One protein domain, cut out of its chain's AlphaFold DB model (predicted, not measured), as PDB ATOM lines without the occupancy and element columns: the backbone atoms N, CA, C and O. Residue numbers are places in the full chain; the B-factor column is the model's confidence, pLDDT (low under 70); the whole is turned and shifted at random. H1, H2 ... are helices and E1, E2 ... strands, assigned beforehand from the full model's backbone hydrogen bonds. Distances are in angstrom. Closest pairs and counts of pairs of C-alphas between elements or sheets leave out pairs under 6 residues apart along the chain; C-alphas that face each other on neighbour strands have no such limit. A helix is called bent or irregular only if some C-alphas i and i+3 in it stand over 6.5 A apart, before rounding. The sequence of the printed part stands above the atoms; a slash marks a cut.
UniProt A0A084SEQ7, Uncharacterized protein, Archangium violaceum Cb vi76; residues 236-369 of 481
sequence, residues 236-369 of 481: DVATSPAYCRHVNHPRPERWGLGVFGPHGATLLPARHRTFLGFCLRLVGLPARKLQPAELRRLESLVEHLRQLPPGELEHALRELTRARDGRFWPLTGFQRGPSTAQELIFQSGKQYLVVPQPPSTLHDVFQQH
ATOM      1  N   ASP A 236      -4.310  23.078  37.714       87.12
ATOM      2  CA  ASP A 236      -4.660  24.214  38.580       87.12
ATOM      3  C   ASP A 236      -5.455  25.323  37.869       87.12
ATOM      4  O   ASP A 236      -5.573  26.445  38.365       87.12
ATOM      5  N   VAL A 237      -5.992  25.046  36.677       91.62
ATOM      6  CA  VAL A 237      -6.786  26.017  35.919       91.62
ATOM      7  C   VAL A 237      -8.265  25.681  36.018       91.62
ATOM      8  O   VAL A 237      -8.706  24.673  35.477       91.62
ATOM      9  N   ALA A 238      -9.067  26.556  36.619       94.19
ATOM     10  CA  ALA A 238     -10.524  26.448  36.639       94.19
ATOM     11  C   ALA A 238     -11.157  27.271  35.506       94.19
ATOM     12  O   ALA A 238     -10.678  28.344  35.140       94.19
ATOM     13  N   THR A 239     -12.271  26.790  34.956       95.31
ATOM     14  CA  THR A 239     -13.041  27.492  33.921       95.31
ATOM     15  C   THR A 239     -14.484  27.667  34.367       95.31
ATOM     16  O   THR A 239     -15.077  26.736  34.902       95.31
ATOM     17  N   SER A 240     -15.062  28.846  34.150       95.12
ATOM     18  CA  SER A 240     -16.464  29.121  34.483       95.12
ATOM     19  C   SER A 240     -17.055  30.177  33.552       95.12
ATOM     20  O   SER A 240     -16.344  31.115  33.182       95.12
ATOM     21  N   PRO A 241     -18.355  30.114  33.204       95.62
ATOM     22  CA  PRO A 241     -19.043  31.242  32.589       95.62
ATOM     23  C   PRO A 241     -18.830  32.508  33.422       95.62
ATOM     24  O   PRO A 241     -18.979  32.488  34.644       95.62
ATOM     25  N   ALA A 242     -18.473  33.606  32.763       95.38
ATOM     26  CA  ALA A 242     -18.222  34.879  33.424       95.38
ATOM     27  C   ALA A 242     -18.594  36.053  32.513       95.38
ATOM     28  O   ALA A 242     -18.703  35.922  31.288       95.38
ATOM     29  N   TYR A 243     -18.776  37.229  33.104       94.56
ATOM     30  CA  TYR A 243     -18.966  38.459  32.345       94.56
ATOM     31  C   TYR A 243     -18.163  39.620  32.914       94.56
ATOM     32  O   TYR A 243     -17.934  39.730  34.114       94.56
ATOM     33  N   CYS A 244     -17.755  40.521  32.025       93.00
ATOM     34  CA  CYS A 244     -17.152  41.787  32.406       93.00
ATOM     35  C   CYS A 244     -18.235  42.862  32.520       93.00
ATOM     36  O   CYS A 244     -19.066  43.020  31.620       93.00
ATOM     37  N   ARG A 245     -18.187  43.648  33.592       92.19
ATOM     38  CA  ARG A 245     -19.021  44.829  33.835       92.19
ATOM     39  C   ARG A 245     -18.124  46.033  34.108       92.19
ATOM     40  O   ARG A 245     -17.060  45.898  34.698       92.19
ATOM     41  N   HIS A 246     -18.539  47.213  33.670       90.75
ATOM     42  CA  HIS A 246     -17.851  48.465  33.991       90.75
ATOM     43  C   HIS A 246     -18.587  49.162  35.144       90.75
ATOM     44  O   HIS A 246     -19.815  49.119  35.161       90.75
ATOM     45  N   VAL A 247     -17.883  49.832  36.068       88.44
ATOM     46  CA  VAL A 247     -18.496  50.524  37.232       88.44
ATOM     47  C   VAL A 247     -19.672  51.406  36.807       88.44
ATOM     48  O   VAL A 247     -20.757  51.335  37.372       88.44
ATOM     49  N   ASN A 248     -19.475  52.179  35.742       89.44
ATOM     50  CA  ASN A 248     -20.460  53.155  35.270       89.44
ATOM     51  C   ASN A 248     -21.588  52.551  34.413       89.44
ATOM     52  O   ASN A 248     -22.452  53.288  33.939       89.44
ATOM     53  N   HIS A 249     -21.581  51.239  34.158       83.31
ATOM     54  CA  HIS A 249     -22.570  50.593  33.301       83.31
ATOM     55  C   HIS A 249     -23.225  49.412  34.020       83.31
ATOM     56  O   HIS A 249     -22.570  48.408  34.307       83.31
ATOM     57  N   PRO A 250     -24.540  49.477  34.294       77.56
ATOM     58  CA  PRO A 250     -25.199  48.426  35.050       77.56
ATOM     59  C   PRO A 250     -25.368  47.119  34.268       77.56
ATOM     60  O   PRO A 250     -25.591  46.070  34.865       77.56
ATOM     61  N   ARG A 251     -25.249  47.160  32.937       80.69
ATOM     62  CA  ARG A 251     -25.410  45.988  32.072       80.69
ATOM     63  C   ARG A 251     -24.070  45.279  31.841       80.69
ATOM     64  O   ARG A 251     -23.048  45.961  31.735       80.69
ATOM     65  N   PRO A 252     -24.067  43.938  31.717       79.19
ATOM     66  CA  PRO A 252     -22.865  43.191  31.367       79.19
ATOM     67  C   PRO A 252     -22.337  43.689  30.020       79.19
ATOM     68  O   PRO A 252     -23.059  43.725  29.021       79.19
ATOM     69  N   GLU A 253     -21.072  44.100  30.000       82.19
ATOM     70  CA  GLU A 253     -20.433  44.622  28.798       82.19
ATOM     71  C   GLU A 253     -20.122  43.477  27.832       82.19
ATOM     72  O   GLU A 253     -20.309  43.623  26.618       82.19
ATOM     73  N   ARG A 254     -19.632  42.347  28.365       88.06
ATOM     74  CA  ARG A 254     -19.173  41.183  27.592       88.06
ATOM     75  C   ARG A 254     -19.351  39.891  28.385       88.06
ATOM     76  O   ARG A 254     -18.871  39.815  29.508       88.06
ATOM     77  N   TRP A 255     -19.979  38.888  27.776       92.56
ATOM     78  CA  TRP A 255     -20.045  37.515  28.290       92.56
ATOM     79  C   TRP A 255     -18.949  36.646  27.663       92.56
ATOM     80  O   TRP A 255     -18.587  36.839  26.497       92.56
ATOM     81  N   GLY A 256     -18.447  35.676  28.419       94.69
ATOM     82  CA  GLY A 256     -17.405  34.767  27.963       94.69
ATOM     83  C   GLY A 256     -17.108  33.641  28.945       94.69
ATOM     84  O   GLY A 256     -17.885  33.375  29.862       94.69
ATOM     85  N   LEU A 257     -15.968  32.995  28.730       96.12
ATOM     86  CA  LEU A 257     -15.395  32.006  29.629       96.12
ATOM     87  C   LEU A 257     -14.326  32.681  30.493       96.12
ATOM     88  O   LEU A 257     -13.352  33.225  29.970       96.12
ATOM     89  N   GLY A 258     -14.533  32.678  31.804       96.19
ATOM     90  CA  GLY A 258     -13.511  33.002  32.786       96.19
ATOM     91  C   GLY A 258     -12.567  31.815  32.949       96.19
ATOM     92  O   GLY A 258     -13.027  30.705  33.197       96.19
ATOM     93  N   VAL A 259     -11.270  32.051  32.797       96.19
ATOM     94  CA  VAL A 259     -10.189  31.090  33.025       96.19
ATOM     95  C   VAL A 259      -9.387  31.592  34.220       96.19
ATOM     96  O   VAL A 259      -8.850  32.699  34.175       96.19
ATOM     97  N   PHE A 260      -9.351  30.813  35.291       94.94
ATOM     98  CA  PHE A 260      -8.757  31.165  36.578       94.94
ATOM     99  C   PHE A 260      -7.563  30.255  36.811       94.94
ATOM    100  O   PHE A 260      -7.730  29.041  36.825       94.94
ATOM    101  N   GLY A 261      -6.378  30.838  36.950       92.56
ATOM    102  CA  GLY A 261      -5.140  30.103  37.173       92.56
ATOM    103  C   GLY A 261      -4.257  30.778  38.224       92.56
ATOM    104  O   GLY A 261      -4.627  31.824  38.769       92.56
ATOM    105  N   PRO A 262      -3.067  30.216  38.477       89.75
ATOM    106  CA  PRO A 262      -2.191  30.611  39.580       89.75
ATOM    107  C   PRO A 262      -1.585  32.012  39.444       89.75
ATOM    108  O   PRO A 262      -1.006  32.511  40.405       89.75
ATOM    109  N   HIS A 263      -1.665  32.666  38.277       91.12
ATOM    110  CA  HIS A 263      -1.168  34.041  38.097       91.12
ATOM    111  C   HIS A 263      -2.275  35.070  37.799       91.12
ATOM    112  O   HIS A 263      -1.996  36.270  37.677       91.12
ATOM    113  N   GLY A 264      -3.545  34.653  37.728       92.75
ATOM    114  CA  GLY A 264      -4.649  35.584  37.507       92.75
ATOM    115  C   GLY A 264      -5.932  34.969  36.964       92.75
ATOM    116  O   GLY A 264      -6.072  33.760  36.790       92.75
ATOM    117  N   ALA A 265      -6.871  35.854  36.647       94.88
ATOM    118  CA  ALA A 265      -8.104  35.519  35.954       94.88
ATOM    119  C   ALA A 265      -8.115  36.131  34.553       94.88
ATOM    120  O   ALA A 265      -7.663  37.251  34.327       94.88
ATOM    121  N   THR A 266      -8.687  35.411  33.604       95.38
ATOM    122  CA  THR A 266      -8.747  35.799  32.200       95.38
ATOM    123  C   THR A 266     -10.171  35.657  31.695       95.38
ATOM    124  O   THR A 266     -10.781  34.619  31.899       95.38
ATOM    125  N   LEU A 267     -10.713  36.657  30.999       95.94
ATOM    126  CA  LEU A 267     -12.008  36.540  30.324       95.94
ATOM    127  C   LEU A 267     -11.797  36.375  28.823       95.94
ATOM    128  O   LEU A 267     -11.397  37.322  28.141       95.94
ATOM    129  N   LEU A 268     -12.154  35.200  28.314       94.81
ATOM    130  CA  LEU A 268     -12.219  34.890  26.894       94.81
ATOM    131  C   LEU A 268     -13.648  35.143  26.386       94.81
ATOM    132  O   LEU A 268     -14.554  34.372  26.703       94.81
ATOM    133  N   PRO A 269     -13.911  36.208  25.612       92.44
ATOM    134  CA  PRO A 269     -15.260  36.494  25.137       92.44
ATOM    135  C   PRO A 269     -15.720  35.445  24.112       92.44
ATOM    136  O   PRO A 269     -14.996  35.091  23.172       92.44
ATOM    137  N   ALA A 270     -16.957  34.968  24.276       85.50
ATOM    138  CA  ALA A 270     -17.548  33.945  23.407       85.50
ATOM    139  C   ALA A 270     -17.800  34.442  21.994       85.50
ATOM    140  O   ALA A 270     -17.461  33.765  21.024       85.50
ATOM    141  N   ARG A 271     -18.306  35.670  21.880       73.00
ATOM    142  CA  ARG A 271     -18.387  36.372  20.607       73.00
ATOM    143  C   ARG A 271     -17.362  37.470  20.581       73.00
ATOM    144  O   ARG A 271     -17.406  38.417  21.365       73.00
ATOM    145  N   HIS A 272     -16.483  37.346  19.612       61.31
ATOM    146  CA  HIS A 272     -15.704  38.468  19.157       61.31
ATOM    147  C   HIS A 272     -16.655  39.467  18.477       61.31
ATOM    148  O   HIS A 272     -17.706  39.063  17.974       61.31
ATOM    149  N   ARG A 273     -16.381  40.778  18.536       61.78
ATOM    150  CA  ARG A 273     -17.312  41.805  18.019       61.78
ATOM    151  C   ARG A 273     -17.563  41.554  16.528       61.78
ATOM    152  O   ARG A 273     -16.735  41.926  15.702       61.78
ATOM    153  N   THR A 274     -18.670  40.912  16.159       63.25
ATOM    154  CA  THR A 274     -19.071  40.839  14.751       63.25
ATOM    155  C   THR A 274     -19.553  42.215  14.332       63.25
ATOM    156  O   THR A 274     -20.111  42.951  15.148       63.25
ATOM    157  N   PHE A 275     -19.360  42.573  13.062       59.97
ATOM    158  CA  PHE A 275     -19.948  43.796  12.512       59.97
ATOM    159  C   PHE A 275     -21.459  43.848  12.797       59.97
ATOM    160  O   PHE A 275     -21.966  44.862  13.262       59.97
ATOM    161  N   LEU A 276     -22.149  42.709  12.673       62.59
ATOM    162  CA  LEU A 276     -23.553  42.583  13.056       62.59
ATOM    163  C   LEU A 276     -23.778  42.860  14.551       62.59
ATOM    164  O   LEU A 276     -24.667  43.624  14.901       62.59
ATOM    165  N   GLY A 277     -22.975  42.277  15.447       67.06
ATOM    166  CA  GLY A 277     -23.062  42.540  16.886       67.06
ATOM    167  C   GLY A 277     -22.814  44.009  17.234       67.06
ATOM    168  O   GLY A 277     -23.458  44.553  18.128       67.06
ATOM    169  N   PHE A 278     -21.927  44.668  16.488       65.44
ATOM    170  CA  PHE A 278     -21.704  46.103  16.570       65.44
ATOM    171  C   PHE A 278     -22.933  46.902  16.103       65.44
ATOM    172  O   PHE A 278     -23.399  47.768  16.842       65.44
ATOM    173  N   CYS A 279     -23.516  46.571  14.947       66.88
ATOM    174  CA  CYS A 279     -24.750  47.189  14.455       66.88
ATOM    175  C   CYS A 279     -25.918  47.001  15.434       66.88
ATOM    176  O   CYS A 279     -26.594  47.965  15.768       66.88
ATOM    177  N   LEU A 280     -26.119  45.792  15.967       71.81
ATOM    178  CA  LEU A 280     -27.170  45.517  16.953       71.81
ATOM    179  C   LEU A 280     -26.983  46.355  18.227       71.81
ATOM    180  O   LEU A 280     -27.960  46.861  18.777       71.81
ATOM    181  N   ARG A 281     -25.732  46.559  18.664       70.56
ATOM    182  CA  ARG A 281     -25.415  47.423  19.809       70.56
ATOM    183  C   ARG A 281     -25.722  48.897  19.519       70.56
ATOM    184  O   ARG A 281     -26.215  49.574  20.416       70.56
ATOM    185  N   LEU A 282     -25.473  49.388  18.300       72.25
ATOM    186  CA  LEU A 282     -25.858  50.750  17.896       72.25
ATOM    187  C   LEU A 282     -27.379  50.962  17.922       72.25
ATOM    188  O   LEU A 282     -27.830  52.053  18.248       72.25
ATOM    189  N   VAL A 283     -28.159  49.917  17.639       75.62
ATOM    190  CA  VAL A 283     -29.635  49.949  17.673       75.62
ATOM    191  C   VAL A 283     -30.185  49.711  19.096       75.62
ATOM    192  O   VAL A 283     -31.386  49.583  19.304       75.62
ATOM    193  N   GLY A 284     -29.321  49.654  20.118       75.00
ATOM    194  CA  GLY A 284     -29.737  49.503  21.516       75.00
ATOM    195  C   GLY A 284     -30.248  48.107  21.882       75.00
ATOM    196  O   GLY A 284     -30.752  47.912  22.992       75.00
ATOM    197  N   LEU A 285     -30.095  47.117  20.995       73.25
ATOM    198  CA  LEU A 285     -30.481  45.746  21.300       73.25
ATOM    199  C   LEU A 285     -29.520  45.163  22.346       73.25
ATOM    200  O   LEU A 285     -28.297  45.324  22.235       73.25
ATOM    201  N   PRO A 286     -30.050  44.500  23.390       67.50
ATOM    202  CA  PRO A 286     -29.227  43.967  24.460       67.50
ATOM    203  C   PRO A 286     -28.232  42.945  23.908       67.50
ATOM    204  O   PRO A 286     -28.524  42.204  22.966       67.50
ATOM    205  N   ALA A 287     -27.049  42.889  24.527       63.94
ATOM    206  CA  ALA A 287     -26.097  41.826  24.251       63.94
ATOM    207  C   ALA A 287     -26.810  40.479  24.435       63.94
ATOM    208  O   ALA A 287     -27.395  40.223  25.491       63.94
ATOM    209  N   ARG A 288     -26.804  39.640  23.391       69.12
ATOM    210  CA  ARG A 288     -27.390  38.301  23.478       69.12
ATOM    211  C   ARG A 288     -26.720  37.546  24.622       69.12
ATOM    212  O   ARG A 288     -25.498  37.614  24.772       69.12
ATOM    213  N   LYS A 289     -27.529  36.831  25.410       73.88
ATOM    214  CA  LYS A 289     -27.017  35.878  26.396       73.88
ATOM    215  C   LYS A 289     -26.075  34.894  25.703       73.88
ATOM    216  O   LYS A 289     -26.263  34.562  24.528       73.88
ATOM    217  N   LEU A 290     -25.073  34.464  26.457       76.25
ATOM    218  CA  LEU A 290     -24.102  33.468  26.045       76.25
ATOM    219  C   LEU A 290     -24.819  32.219  25.524       76.25
ATOM    220  O   LEU A 290     -25.655  31.650  26.225       76.25
ATOM    221  N   GLN A 291     -24.528  31.811  24.292       84.38
ATOM    222  CA  GLN A 291     -25.072  30.566  23.756       84.38
ATOM    223  C   GLN A 291     -24.273  29.388  24.336       84.38
ATOM    224  O   GLN A 291     -23.041  29.429  24.268       84.38
ATOM    225  N   PRO A 292     -24.922  28.323  24.846       85.06
ATOM    226  CA  PRO A 292     -24.222  27.161  25.400       85.06
ATOM    227  C   PRO A 292     -23.188  26.553  24.441       85.06
ATOM    228  O   PRO A 292     -22.116  26.142  24.868       85.06
ATOM    229  N   ALA A 293     -23.465  26.554  23.133       84.38
ATOM    230  CA  ALA A 293     -22.539  26.043  22.122       84.38
ATOM    231  C   ALA A 293     -21.231  26.852  22.023       84.38
ATOM    232  O   ALA A 293     -20.183  26.286  21.735       84.38
ATOM    233  N   GLU A 294     -21.265  28.166  22.261       84.50
ATOM    234  CA  GLU A 294     -20.068  29.015  22.193       84.50
ATOM    235  C   GLU A 294     -19.197  28.866  23.436       84.50
ATOM    236  O   GLU A 294     -17.973  28.862  23.323       84.50
ATOM    237  N   LEU A 295     -19.831  28.708  24.603       89.06
ATOM    238  CA  LEU A 295     -19.134  28.381  25.843       89.06
ATOM    239  C   LEU A 295     -18.389  27.049  25.685       89.06
ATOM    240  O   LEU A 295     -17.180  27.029  25.883       89.06
ATOM    241  N   ARG A 296     -19.068  25.997  25.200       89.25
ATOM    242  CA  ARG A 296     -18.444  24.683  24.960       89.25
ATOM    243  C   ARG A 296     -17.220  24.767  24.050       89.25
ATOM    244  O   ARG A 296     -16.222  24.123  24.323       89.25
ATOM    245  N   ARG A 297     -17.253  25.594  22.996       88.62
ATOM    246  CA  ARG A 297     -16.086  25.793  22.107       88.62
ATOM    247  C   ARG A 297     -14.905  26.439  22.825       88.62
ATOM    248  O   ARG A 297     -13.766  26.043  22.601       88.62
ATOM    249  N   LEU A 298     -15.167  27.444  23.665       91.06
ATOM    250  CA  LEU A 298     -14.121  28.057  24.484       91.06
ATOM    251  C   LEU A 298     -13.582  27.081  25.531       91.06
ATOM    252  O   LEU A 298     -12.384  27.085  25.778       91.06
ATOM    253  N   GLU A 299     -14.441  26.249  26.116       92.44
ATOM    254  CA  GLU A 299     -14.039  25.216  27.074       92.44
ATOM    255  C   GLU A 299     -13.155  24.168  26.400       92.44
ATOM    256  O   GLU A 299     -12.054  23.935  26.878       92.44
ATOM    257  N   SER A 300     -13.559  23.630  25.242       90.19
ATOM    258  CA  SER A 300     -12.728  22.710  24.450       90.19
ATOM    259  C   SER A 300     -11.387  23.329  24.063       90.19
ATOM    260  O   SER A 300     -10.369  22.645  24.041       90.19
ATOM    261  N   LEU A 301     -11.365  24.632  23.775       91.12
ATOM    262  CA  LEU A 301     -10.131  25.353  23.497       91.12
ATOM    263  C   LEU A 301      -9.230  25.466  24.725       91.12
ATOM    264  O   LEU A 301      -8.033  25.240  24.605       91.12
ATOM    265  N   VAL A 302      -9.771  25.822  25.890       93.25
ATOM    266  CA  VAL A 302      -8.971  25.887  27.121       93.25
ATOM    267  C   VAL A 302      -8.488  24.496  27.519       93.25
ATOM    268  O   VAL A 302      -7.333  24.365  27.901       93.25
ATOM    269  N   GLU A 303      -9.314  23.464  27.352       91.69
ATOM    270  CA  GLU A 303      -8.930  22.070  27.582       91.69
ATOM    271  C   GLU A 303      -7.772  21.646  26.676       91.69
ATOM    272  O   GLU A 303      -6.788  21.078  27.140       91.69
ATOM    273  N   HIS A 304      -7.824  22.021  25.397       89.56
ATOM    274  CA  HIS A 304      -6.710  21.808  24.475       89.56
ATOM    275  C   HIS A 304      -5.439  22.542  24.929       89.56
ATOM    276  O   HIS A 304      -4.343  21.995  24.867       89.56
ATOM    277  N   LEU A 305      -5.567  23.774  25.435       90.62
ATOM    278  CA  LEU A 305      -4.426  24.540  25.944       90.62
ATOM    279  C   LEU A 305      -3.865  23.988  27.262       90.62
ATOM    280  O   LEU A 305      -2.673  24.162  27.497       90.62
ATOM    281  N   ARG A 306      -4.662  23.312  28.104       91.69
ATOM    282  CA  ARG A 306      -4.193  22.680  29.360       91.69
ATOM    283  C   ARG A 306      -3.130  21.600  29.134       91.69
ATOM    284  O   ARG A 306      -2.423  21.243  30.073       91.69
ATOM    285  N   GLN A 307      -3.001  21.117  27.898       89.75
ATOM    286  CA  GLN A 307      -1.937  20.206  27.474       89.75
ATOM    287  C   GLN A 307      -0.563  20.895  27.370       89.75
ATOM    288  O   GLN A 307       0.454  20.213  27.271       89.75
ATOM    289  N   LEU A 308      -0.515  22.233  27.371       89.12
ATOM    290  CA  LEU A 308       0.731  22.997  27.375       89.12
ATOM    291  C   LEU A 308       1.337  23.058  28.790       89.12
ATOM    292  O   LEU A 308       0.590  23.108  29.772       89.12
ATOM    293  N   PRO A 309       2.675  23.158  28.914       89.81
ATOM    294  CA  PRO A 309       3.325  23.431  30.193       89.81
ATOM    295  C   PRO A 309       2.758  24.699  30.859       89.81
ATOM    296  O   PRO A 309       2.443  25.653  30.143       89.81
ATOM    297  N   PRO A 310       2.692  24.793  32.203       89.62
ATOM    298  CA  PRO A 310       2.031  25.908  32.896       89.62
ATOM    299  C   PRO A 310       2.484  27.306  32.440       89.62
ATOM    300  O   PRO A 310       1.655  28.176  32.171       89.62
ATOM    301  N   GLY A 311       3.795  27.516  32.265       88.06
ATOM    302  CA  GLY A 311       4.330  28.794  31.782       88.06
ATOM    303  C   GLY A 311       3.925  29.129  30.339       88.06
ATOM    304  O   GLY A 311       3.671  30.291  30.013       88.06
ATOM    305  N   GLU A 312       3.812  28.116  29.477       90.75
ATOM    306  CA  GLU A 312       3.348  28.285  28.098       90.75
ATOM    307  C   GLU A 312       1.835  28.470  28.018       90.75
ATOM    308  O   GLU A 312       1.376  29.307  27.242       90.75
ATOM    309  N   LEU A 313       1.068  27.744  28.837       91.75
ATOM    310  CA  LEU A 313      -0.379  27.890  28.953       91.75
ATOM    311  C   LEU A 313      -0.747  29.333  29.286       91.75
ATOM    312  O   LEU A 313      -1.620  29.921  28.653       91.75
ATOM    313  N   GLU A 314      -0.056  29.949  30.237       91.88
ATOM    314  CA  GLU A 314      -0.321  31.341  30.572       91.88
ATOM    315  C   GLU A 314       0.010  32.316  29.457       91.88
ATOM    316  O   GLU A 314      -0.759  33.244  29.180       91.88
ATOM    317  N   HIS A 315       1.159  32.123  28.811       92.62
ATOM    318  CA  HIS A 315       1.535  32.933  27.667       92.62
ATOM    319  C   HIS A 315       0.486  32.802  26.554       92.62
ATOM    320  O   HIS A 315       0.011  33.812  26.032       92.62
ATOM    321  N   ALA A 316       0.043  31.574  26.279       91.81
ATOM    322  CA  ALA A 316      -1.002  31.247  25.323       91.81
ATOM    323  C   ALA A 316      -2.344  31.897  25.676       91.81
ATOM    324  O   ALA A 316      -2.977  32.515  24.819       91.81
ATOM    325  N   LEU A 317      -2.762  31.828  26.943       93.50
ATOM    326  CA  LEU A 317      -3.972  32.485  27.426       93.50
ATOM    327  C   LEU A 317      -3.870  34.001  27.267       93.50
ATOM    328  O   LEU A 317      -4.829  34.619  26.809       93.50
ATOM    329  N   ARG A 318      -2.722  34.624  27.562       93.62
ATOM    330  CA  ARG A 318      -2.520  36.071  27.364       93.62
ATOM    331  C   ARG A 318      -2.565  36.459  25.887       93.62
ATOM    332  O   ARG A 318      -3.227  37.444  25.552       93.62
ATOM    333  N   GLU A 319      -1.905  35.704  25.009       92.12
ATOM    334  CA  GLU A 319      -1.965  35.912  23.557       92.12
ATOM    335  C   GLU A 319      -3.403  35.786  23.046       92.12
ATOM    336  O   GLU A 319      -3.911  36.698  22.390       92.12
ATOM    337  N   LEU A 320      -4.099  34.711  23.423       91.31
ATOM    338  CA  LEU A 320      -5.483  34.464  23.038       91.31
ATOM    339  C   LEU A 320      -6.425  35.549  23.563       91.31
ATOM    340  O   LEU A 320      -7.320  35.994  22.848       91.31
ATOM    341  N   THR A 321      -6.216  36.008  24.791       93.44
ATOM    342  CA  THR A 321      -7.004  37.078  25.410       93.44
ATOM    343  C   THR A 321      -6.854  38.371  24.645       93.44
ATOM    344  O   THR A 321      -7.856  38.989  24.301       93.44
ATOM    345  N   ARG A 322      -5.621  38.763  24.309       91.56
ATOM    346  CA  ARG A 322      -5.372  39.943  23.472       91.56
ATOM    347  C   ARG A 322      -6.027  39.779  22.106       91.56
ATOM    348  O   ARG A 322      -6.793  40.643  21.688       91.56
ATOM    349  N   ALA A 323      -5.807  38.633  21.464       87.88
ATOM    350  CA  ALA A 323      -6.346  38.344  20.144       87.88
ATOM    351  C   ALA A 323      -7.880  38.273  20.131       87.88
ATOM    352  O   ALA A 323      -8.478  38.499  19.081       87.88
ATOM    353  N   ARG A 324      -8.527  37.970  21.266       89.06
ATOM    354  CA  ARG A 324      -9.988  37.927  21.434       89.06
ATOM    355  C   ARG A 324     -10.611  39.222  21.961       89.06
ATOM    356  O   ARG A 324     -11.814  39.234  22.196       89.06
ATOM    357  N   ASP A 325      -9.841  40.302  22.143       89.31
ATOM    358  CA  ASP A 325     -10.312  41.505  22.863       89.31
ATOM    359  C   ASP A 325     -10.918  41.117  24.236       89.31
ATOM    360  O   ASP A 325     -11.951  41.616  24.694       89.31
ATOM    361  N   GLY A 326     -10.302  40.122  24.869       92.31
ATOM    362  CA  GLY A 326     -10.557  39.715  26.237       92.31
ATOM    363  C   GLY A 326      -9.853  40.633  27.227       92.31
ATOM    364  O   GLY A 326      -9.271  41.661  26.872       92.31
ATOM    365  N   ARG A 327      -9.912  40.261  28.501       93.75
ATOM    366  CA  ARG A 327      -9.220  40.986  29.570       93.75
ATOM    367  C   ARG A 327      -8.520  40.015  30.503       93.75
ATOM    368  O   ARG A 327      -8.982  38.894  30.693       93.75
ATOM    369  N   PHE A 328      -7.400  40.469  31.043       94.06
ATOM    370  CA  PHE A 328      -6.586  39.738  31.998       94.06
ATOM    371  C   PHE A 328      -6.525  40.536  33.299       94.06
ATOM    372  O   PHE A 328      -6.288  41.745  33.275       94.06
ATOM    373  N   TRP A 329      -6.742  39.851  34.413       93.00
ATOM    374  CA  TRP A 329      -6.706  40.377  35.767       93.00
ATOM    375  C   TRP A 329      -5.585  39.659  36.526       93.00
ATOM    376  O   TRP A 329      -5.771  38.501  36.901       93.00
ATOM    377  N   PRO A 330      -4.425  40.306  36.744       92.38
ATOM    378  CA  PRO A 330      -3.354  39.711  37.536       92.38
ATOM    379  C   PRO A 330      -3.790  39.563  38.997       92.38
ATOM    380  O   PRO A 330      -4.500  40.427  39.516       92.38
ATOM    381  N   LEU A 331      -3.315  38.513  39.673       86.94
ATOM    382  CA  LEU A 331      -3.604  38.269  41.097       86.94
ATOM    383  C   LEU A 331      -3.208  39.439  42.012       86.94
ATOM    384  O   LEU A 331      -3.912  39.733  42.972       86.94
ATOM    385  N   THR A 332      -2.133  40.165  41.696       84.25
ATOM    386  CA  THR A 332      -1.640  41.287  42.519       84.25
ATOM    387  C   THR A 332      -2.589  42.488  42.574       84.25
ATOM    388  O   THR A 332      -2.523  43.282  43.506       84.25
ATOM    389  N   GLY A 333      -3.483  42.633  41.593       74.50
ATOM    390  CA  GLY A 333      -4.495  43.697  41.552       74.50
ATOM    391  C   GLY A 333      -5.894  43.215  41.927       74.50
ATOM    392  O   GLY A 333      -6.871  43.908  41.649       74.50
ATOM    393  N   PHE A 334      -6.001  42.004  42.469       74.12
ATOM    394  CA  PHE A 334      -7.241  41.256  42.550       74.12
ATOM    395  C   PHE A 334      -7.905  41.455  43.909       74.12
ATOM    396  O   PHE A 334      -7.606  40.765  44.879       74.12
ATOM    397  N   GLN A 335      -8.825  42.413  43.988       79.81
ATOM    398  CA  GLN A 335      -9.661  42.564  45.177       79.81
ATOM    399  C   GLN A 335     -10.954  41.776  44.986       79.81
ATOM    400  O   GLN A 335     -11.693  41.991  44.016       79.81
ATOM    401  N   ARG A 336     -11.227  40.858  45.922       79.44
ATOM    402  CA  ARG A 336     -12.532  40.204  46.029       79.44
ATOM    403  C   ARG A 336     -13.541  41.278  46.427       79.44
ATOM    404  O   ARG A 336     -13.479  41.820  47.527       79.44
ATOM    405  N   GLY A 337     -14.429  41.622  45.500       79.00
ATOM    406  CA  GLY A 337     -15.532  42.538  45.764       79.00
ATOM    407  C   GLY A 337     -16.539  41.926  46.743       79.00
ATOM    408  O   GLY A 337     -16.411  40.749  47.097       79.00
ATOM    409  N   PRO A 338     -17.562  42.690  47.165       78.06
ATOM    410  CA  PRO A 338     -18.656  42.157  47.967       78.06
ATOM    411  C   PRO A 338     -19.323  41.009  47.201       78.06
ATOM    412  O   PRO A 338     -20.054  41.219  46.236       78.06
ATOM    413  N   SER A 339     -18.991  39.783  47.599       75.44
ATOM    414  CA  SER A 339     -19.548  38.562  47.035       75.44
ATOM    415  C   SER A 339     -20.971  38.443  47.552       75.44
ATOM    416  O   SER A 339     -21.199  38.471  48.761       75.44
ATOM    417  N   THR A 340     -21.938  38.319  46.651       81.19
ATOM    418  CA  THR A 340     -23.233  37.772  47.055       81.19
ATOM    419  C   THR A 340     -23.051  36.269  47.252       81.19
ATOM    420  O   THR A 340     -22.111  35.685  46.714       81.19
ATOM    421  N   ALA A 341     -23.953  35.614  47.985       80.31
ATOM    422  CA  ALA A 341     -23.901  34.158  48.170       80.31
ATOM    423  C   ALA A 341     -23.895  33.362  46.843       80.31
ATOM    424  O   ALA A 341     -23.632  32.166  46.850       80.31
ATOM    425  N   GLN A 342     -24.198  34.016  45.715       86.31
ATOM    426  CA  GLN A 342     -24.300  33.406  44.395       86.31
ATOM    427  C   GLN A 342     -23.196  33.861  43.430       86.31
ATOM    428  O   GLN A 342     -22.805  33.079  42.575       86.31
ATOM    429  N   GLU A 343     -22.644  35.073  43.566       92.19
ATOM    430  CA  GLU A 343     -21.684  35.620  42.598       92.19
ATOM    431  C   GLU A 343     -20.320  35.922  43.229       92.19
ATOM    432  O   GLU A 343     -20.224  36.564  44.282       92.19
ATOM    433  N   LEU A 344     -19.245  35.539  42.532       91.00
ATOM    434  CA  LEU A 344     -17.902  36.054  42.805       91.00
ATOM    435  C   LEU A 344     -17.621  37.258  41.919       91.00
ATOM    436  O   LEU A 344     -17.752  37.194  40.696       91.00
ATOM    437  N   ILE A 345     -17.205  38.353  42.548       90.75
ATOM    438  CA  ILE A 345     -16.874  39.603  41.873       90.75
ATOM    439  C   ILE A 345     -15.398  39.893  42.092       90.75
ATOM    440  O   ILE A 345     -14.927  39.968  43.226       90.75
ATOM    441  N   PHE A 346     -14.687  40.126  40.998       90.06
ATOM    442  CA  PHE A 346     -13.289  40.520  41.003       90.06
ATOM    443  C   PHE A 346     -13.148  41.908  40.409       90.06
ATOM    444  O   PHE A 346     -13.632  42.159  39.304       90.06
ATOM    445  N   GLN A 347     -12.500  42.817  41.133       90.88
ATOM    446  CA  GLN A 347     -12.334  44.202  40.707       90.88
ATOM    447  C   GLN A 347     -10.895  44.480  40.267       90.88
ATOM    448  O   GLN A 347      -9.951  44.141  40.970       90.88
ATOM    449  N   SER A 348     -10.740  45.164  39.129       89.38
ATOM    450  CA  SER A 348      -9.498  45.844  38.743       89.38
ATOM    451  C   SER A 348      -9.834  47.211  38.152       89.38
ATOM    452  O   SER A 348     -10.499  47.330  37.116       89.38
ATOM    453  N   GLY A 349      -9.439  48.272  38.859       89.56
ATOM    454  CA  GLY A 349      -9.789  49.648  38.511       89.56
ATOM    455  C   GLY A 349     -11.306  49.854  38.406       89.56
ATOM    456  O   GLY A 349     -12.039  49.686  39.381       89.56
ATOM    457  N   LYS A 350     -11.777  50.225  37.205       92.31
ATOM    458  CA  LYS A 350     -13.199  50.490  36.904       92.31
ATOM    459  C   LYS A 350     -13.946  49.294  36.304       92.31
ATOM    460  O   LYS A 350     -15.017  49.464  35.714       92.31
ATOM    461  N   GLN A 351     -13.370  48.102  36.383       92.25
ATOM    462  CA  GLN A 351     -13.883  46.917  35.710       92.25
ATOM    463  C   GLN A 351     -14.044  45.773  36.702       92.25
ATOM    464  O   GLN A 351     -13.173  45.526  37.535       92.25
ATOM    465  N   TYR A 352     -15.159  45.069  36.563       93.06
ATOM    466  CA  TYR A 352     -15.520  43.914  37.359       93.06
ATOM    467  C   TYR A 352     -15.603  42.686  36.465       93.06
ATOM    468  O   TYR A 352     -16.297  42.715  35.446       93.06
ATOM    469  N   LEU A 353     -14.934  41.611  36.857       95.25
ATOM    470  CA  LEU A 353     -15.201  40.270  36.359       95.25
ATOM    471  C   LEU A 353     -16.175  39.611  37.334       95.25
ATOM    472  O   LEU A 353     -15.875  39.500  38.518       95.25
ATOM    473  N   VAL A 354     -17.340  39.206  36.843       94.62
ATOM    474  CA  VAL A 354     -18.378  38.572  37.654       94.62
ATOM    475  C   VAL A 354     -18.556  37.130  37.206       94.62
ATOM    476  O   VAL A 354     -18.729  36.860  36.014       94.62
ATOM    477  N   VAL A 355     -18.514  36.217  38.171       95.12
ATOM    478  CA  VAL A 355     -18.711  34.779  37.998       95.12
ATOM    479  C   VAL A 355     -20.009  34.407  38.711       95.12
ATOM    480  O   VAL A 355     -20.016  34.319  39.938       95.12
ATOM    481  N   PRO A 356     -21.119  34.231  37.975       92.25
ATOM    482  CA  PRO A 356     -22.440  34.068  38.575       92.25
ATOM    483  C   PRO A 356     -22.671  32.712  39.253       92.25
ATOM    484  O   PRO A 356     -23.651  32.565  39.969       92.25
ATOM    485  N   GLN A 357     -21.836  31.710  38.969       91.88
ATOM    486  CA  GLN A 357     -21.905  30.366  39.555       91.88
ATOM    487  C   GLN A 357     -20.479  29.812  39.667       91.88
ATOM    488  O   GLN A 357     -20.036  29.077  38.784       91.88
ATOM    489  N   PRO A 358     -19.706  30.237  40.675       89.88
ATOM    490  CA  PRO A 358     -18.316  29.828  40.793       89.88
ATOM    491  C   PRO A 358     -18.218  28.329  41.119       89.88
ATOM    492  O   PRO A 358     -18.885  27.873  42.050       89.88
ATOM    493  N   PRO A 359     -17.398  27.545  40.397       89.44
ATOM    494  CA  PRO A 359     -17.173  26.150  40.755       89.44
ATOM    495  C   PRO A 359     -16.455  26.063  42.111       89.44
ATOM    496  O   PRO A 359     -15.717  26.975  42.492       89.44
ATOM    497  N   SER A 360     -16.652  24.967  42.844       87.81
ATOM    498  CA  SER A 360     -15.995  24.743  44.143       87.81
ATOM    499  C   SER A 360     -14.471  24.825  44.036       87.81
ATOM    500  O   SER A 360     -13.842  25.505  44.839       87.81
ATOM    501  N   THR A 361     -13.906  24.264  42.964       88.69
ATOM    502  CA  THR A 361     -12.464  24.282  42.665       88.69
ATOM    503  C   THR A 361     -11.873  25.687  42.579       88.69
ATOM    504  O   THR A 361     -10.696  25.888  42.852       88.69
ATOM    505  N   LEU A 362     -12.677  26.692  42.226       87.56
ATOM    506  CA  LEU A 362     -12.206  28.068  42.125       87.56
ATOM    507  C   LEU A 362     -11.885  28.651  43.510       87.56
ATOM    508  O   LEU A 362     -10.989  29.483  43.613       87.56
ATOM    509  N   HIS A 363     -12.549  28.193  44.577       85.06
ATOM    510  CA  HIS A 363     -12.173  28.587  45.938       85.06
ATOM    511  C   HIS A 363     -10.796  28.032  46.313       85.06
ATOM    512  O   HIS A 363      -9.988  28.782  46.860       85.06
ATOM    513  N   ASP A 364     -10.505  26.784  45.944       86.25
ATOM    514  CA  ASP A 364      -9.219  26.134  46.225       86.25
ATOM    515  C   ASP A 364      -8.065  26.857  45.518       86.25
ATOM    516  O   ASP A 364      -7.058  27.181  46.150       86.25
ATOM    517  N   VAL A 365      -8.251  27.217  44.238       84.38
ATOM    518  CA  VAL A 365      -7.249  27.955  43.442       84.38
ATOM    519  C   VAL A 365      -6.851  29.271  44.119       84.38
ATOM    520  O   VAL A 365      -5.667  29.606  44.181       84.38
ATOM    521  N   PHE A 366      -7.814  30.020  44.670       81.06
ATOM    522  CA  PHE A 366      -7.515  31.291  45.340       81.06
ATOM    523  C   PHE A 366      -7.015  31.131  46.779       81.06
ATOM    524  O   PHE A 366      -6.248  31.978  47.235       81.06
ATOM    525  N   GLN A 367      -7.418  30.079  47.495       82.00
ATOM    526  CA  GLN A 367      -6.940  29.831  48.859       82.00
ATOM    527  C   GLN A 367      -5.480  29.373  48.888       82.00
ATOM    528  O   GLN A 367      -4.731  29.803  49.760       82.00
ATOM    529  N   GLN A 368      -5.051  28.563  47.919       78.25
ATOM    530  CA  GLN A 368      -3.675  28.054  47.859       78.25
ATOM    531  C   GLN A 368      -2.621  29.146  47.615       78.25
ATOM    532  O   GLN A 368      -1.456  28.955  47.946       78.25
ATOM    533  N   HIS A 369      -3.016  30.280  47.031       69.12
ATOM    534  CA  HIS A 369      -2.093  31.311  46.548       69.12
ATOM    535  C   HIS A 369      -2.149  32.615  47.353       69.12
ATOM    536  O   HIS A 369      -1.605  33.627  46.913       69.12
TER     537      HIS A 369
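Overview. This is residues 236 to 369 of the 481 residues of an uncharacterized protein of Archangium violaceum Cb vi76 (UniProt A0A084SEQ7). One antiparallel sheet of six strands is curled like part of a barrel, not closed, and folds back on itself at E1, so that E4, E3 and E2 face E6 and E5. H2 and H3 cover the outside of the curl, H4 packs at one end by E1 and E2 on the opposite face from H3, and H1 lies well away from the sheet at one end of the longest axis. The printed part has 134 residues, with named elements in the order E1 E2 E3 H1 H2 H3 E4 E5 E6 H4; the sheet's order is E4 E3 E2 E1 E6 E5. The class is mixed, helices and strands, and the whole is compact, with a radius of gyration of the C-alphas of 14.6 A and spans of 45 by 33 by 24 A.

Arrangement. The strongly twisted sheet holds E1, residues 238 to 246, E2, 254 to 261, E3, 264 to 269, E4, 327 to 330, E5, 344 to 348, and E6, 351 to 355. E1, E2 and E3 form a meander, each strand the antiparallel neighbour of the one before; N 240 and O 258 are 2.9 A apart, and N 259 and O 266 are 2.8 A apart, both within hydrogen-bond range. So are N 267 and O 327 of E3 and E4, at 2.8 A, N 245 and O 352 of E1 and E6, at 2.8 A, and N 346 and O 353 of the hairpin E5 and E6, at 2.8 A. It is a folded sheet, one sheet bent back into two leaves that face each other: E4 E3 E2 face E6 E5, with E1 as the hinge. E1 bends by 67 degrees at residue 241, and E2 by 54 degrees at residue 257. H2, residues 292 to 305, is on the sheet at a height of 9.0 A, over E2; the closest C-alphas of the two are those of Leu 257 and Leu 295, 6.4 A apart. H3, residues 310 to 323, is on the sheet at a height of 9.5 A and slantwise to the strands, at 37 degrees to E3 on the local plane; its closest C-alpha pair with E3 is Leu 268 and Thr 321, 5.8 A. H2 and H3 are close but not clearly touching, with C-alphas 305 and 313 6.1 A apart. H4, residues 360 to 367, is on the sheet on the opposite face from H3; its closest C-alpha pair with E1 is Ala 238 and Leu 362, 6.0 A. H1, residues 275 to 282, is not on the sheet and is apart from H2. In H1, H2 and H3 every O i to N i+4 pair is within hydrogen-bond range; in H4, 3 of 4 are.

Along the chain. E1 begins at C-alpha 238 (-10.524, 26.448, 36.639) and is 23.4 A long; E2 is 20.3 A, E3 16.3 A, E4 10.0 A, E5 13.5 A and E6 13.3 A. H2 begins at C-alpha 292 (-24.222, 27.161, 25.400) and is 20.0 A long; H3 is 19.7 A, H1 10.6 A, and H4 11.4 A, ending at C-alpha 367 (-6.940, 29.831, 48.859).

Size, cuts and confidence. The two C-alphas farthest apart are those of Val 283 and Gln 368, 45.4 A. The printed part has no cut. The link from E4 to E5, residues 331 to 343, is long; in it residues 335 to 336 pair antiparallel with residues 346 to 347 of E5. The mean pLDDT of the printed part is 86.0; residues 272 to 279, 286 to 288 and 369 are under 70.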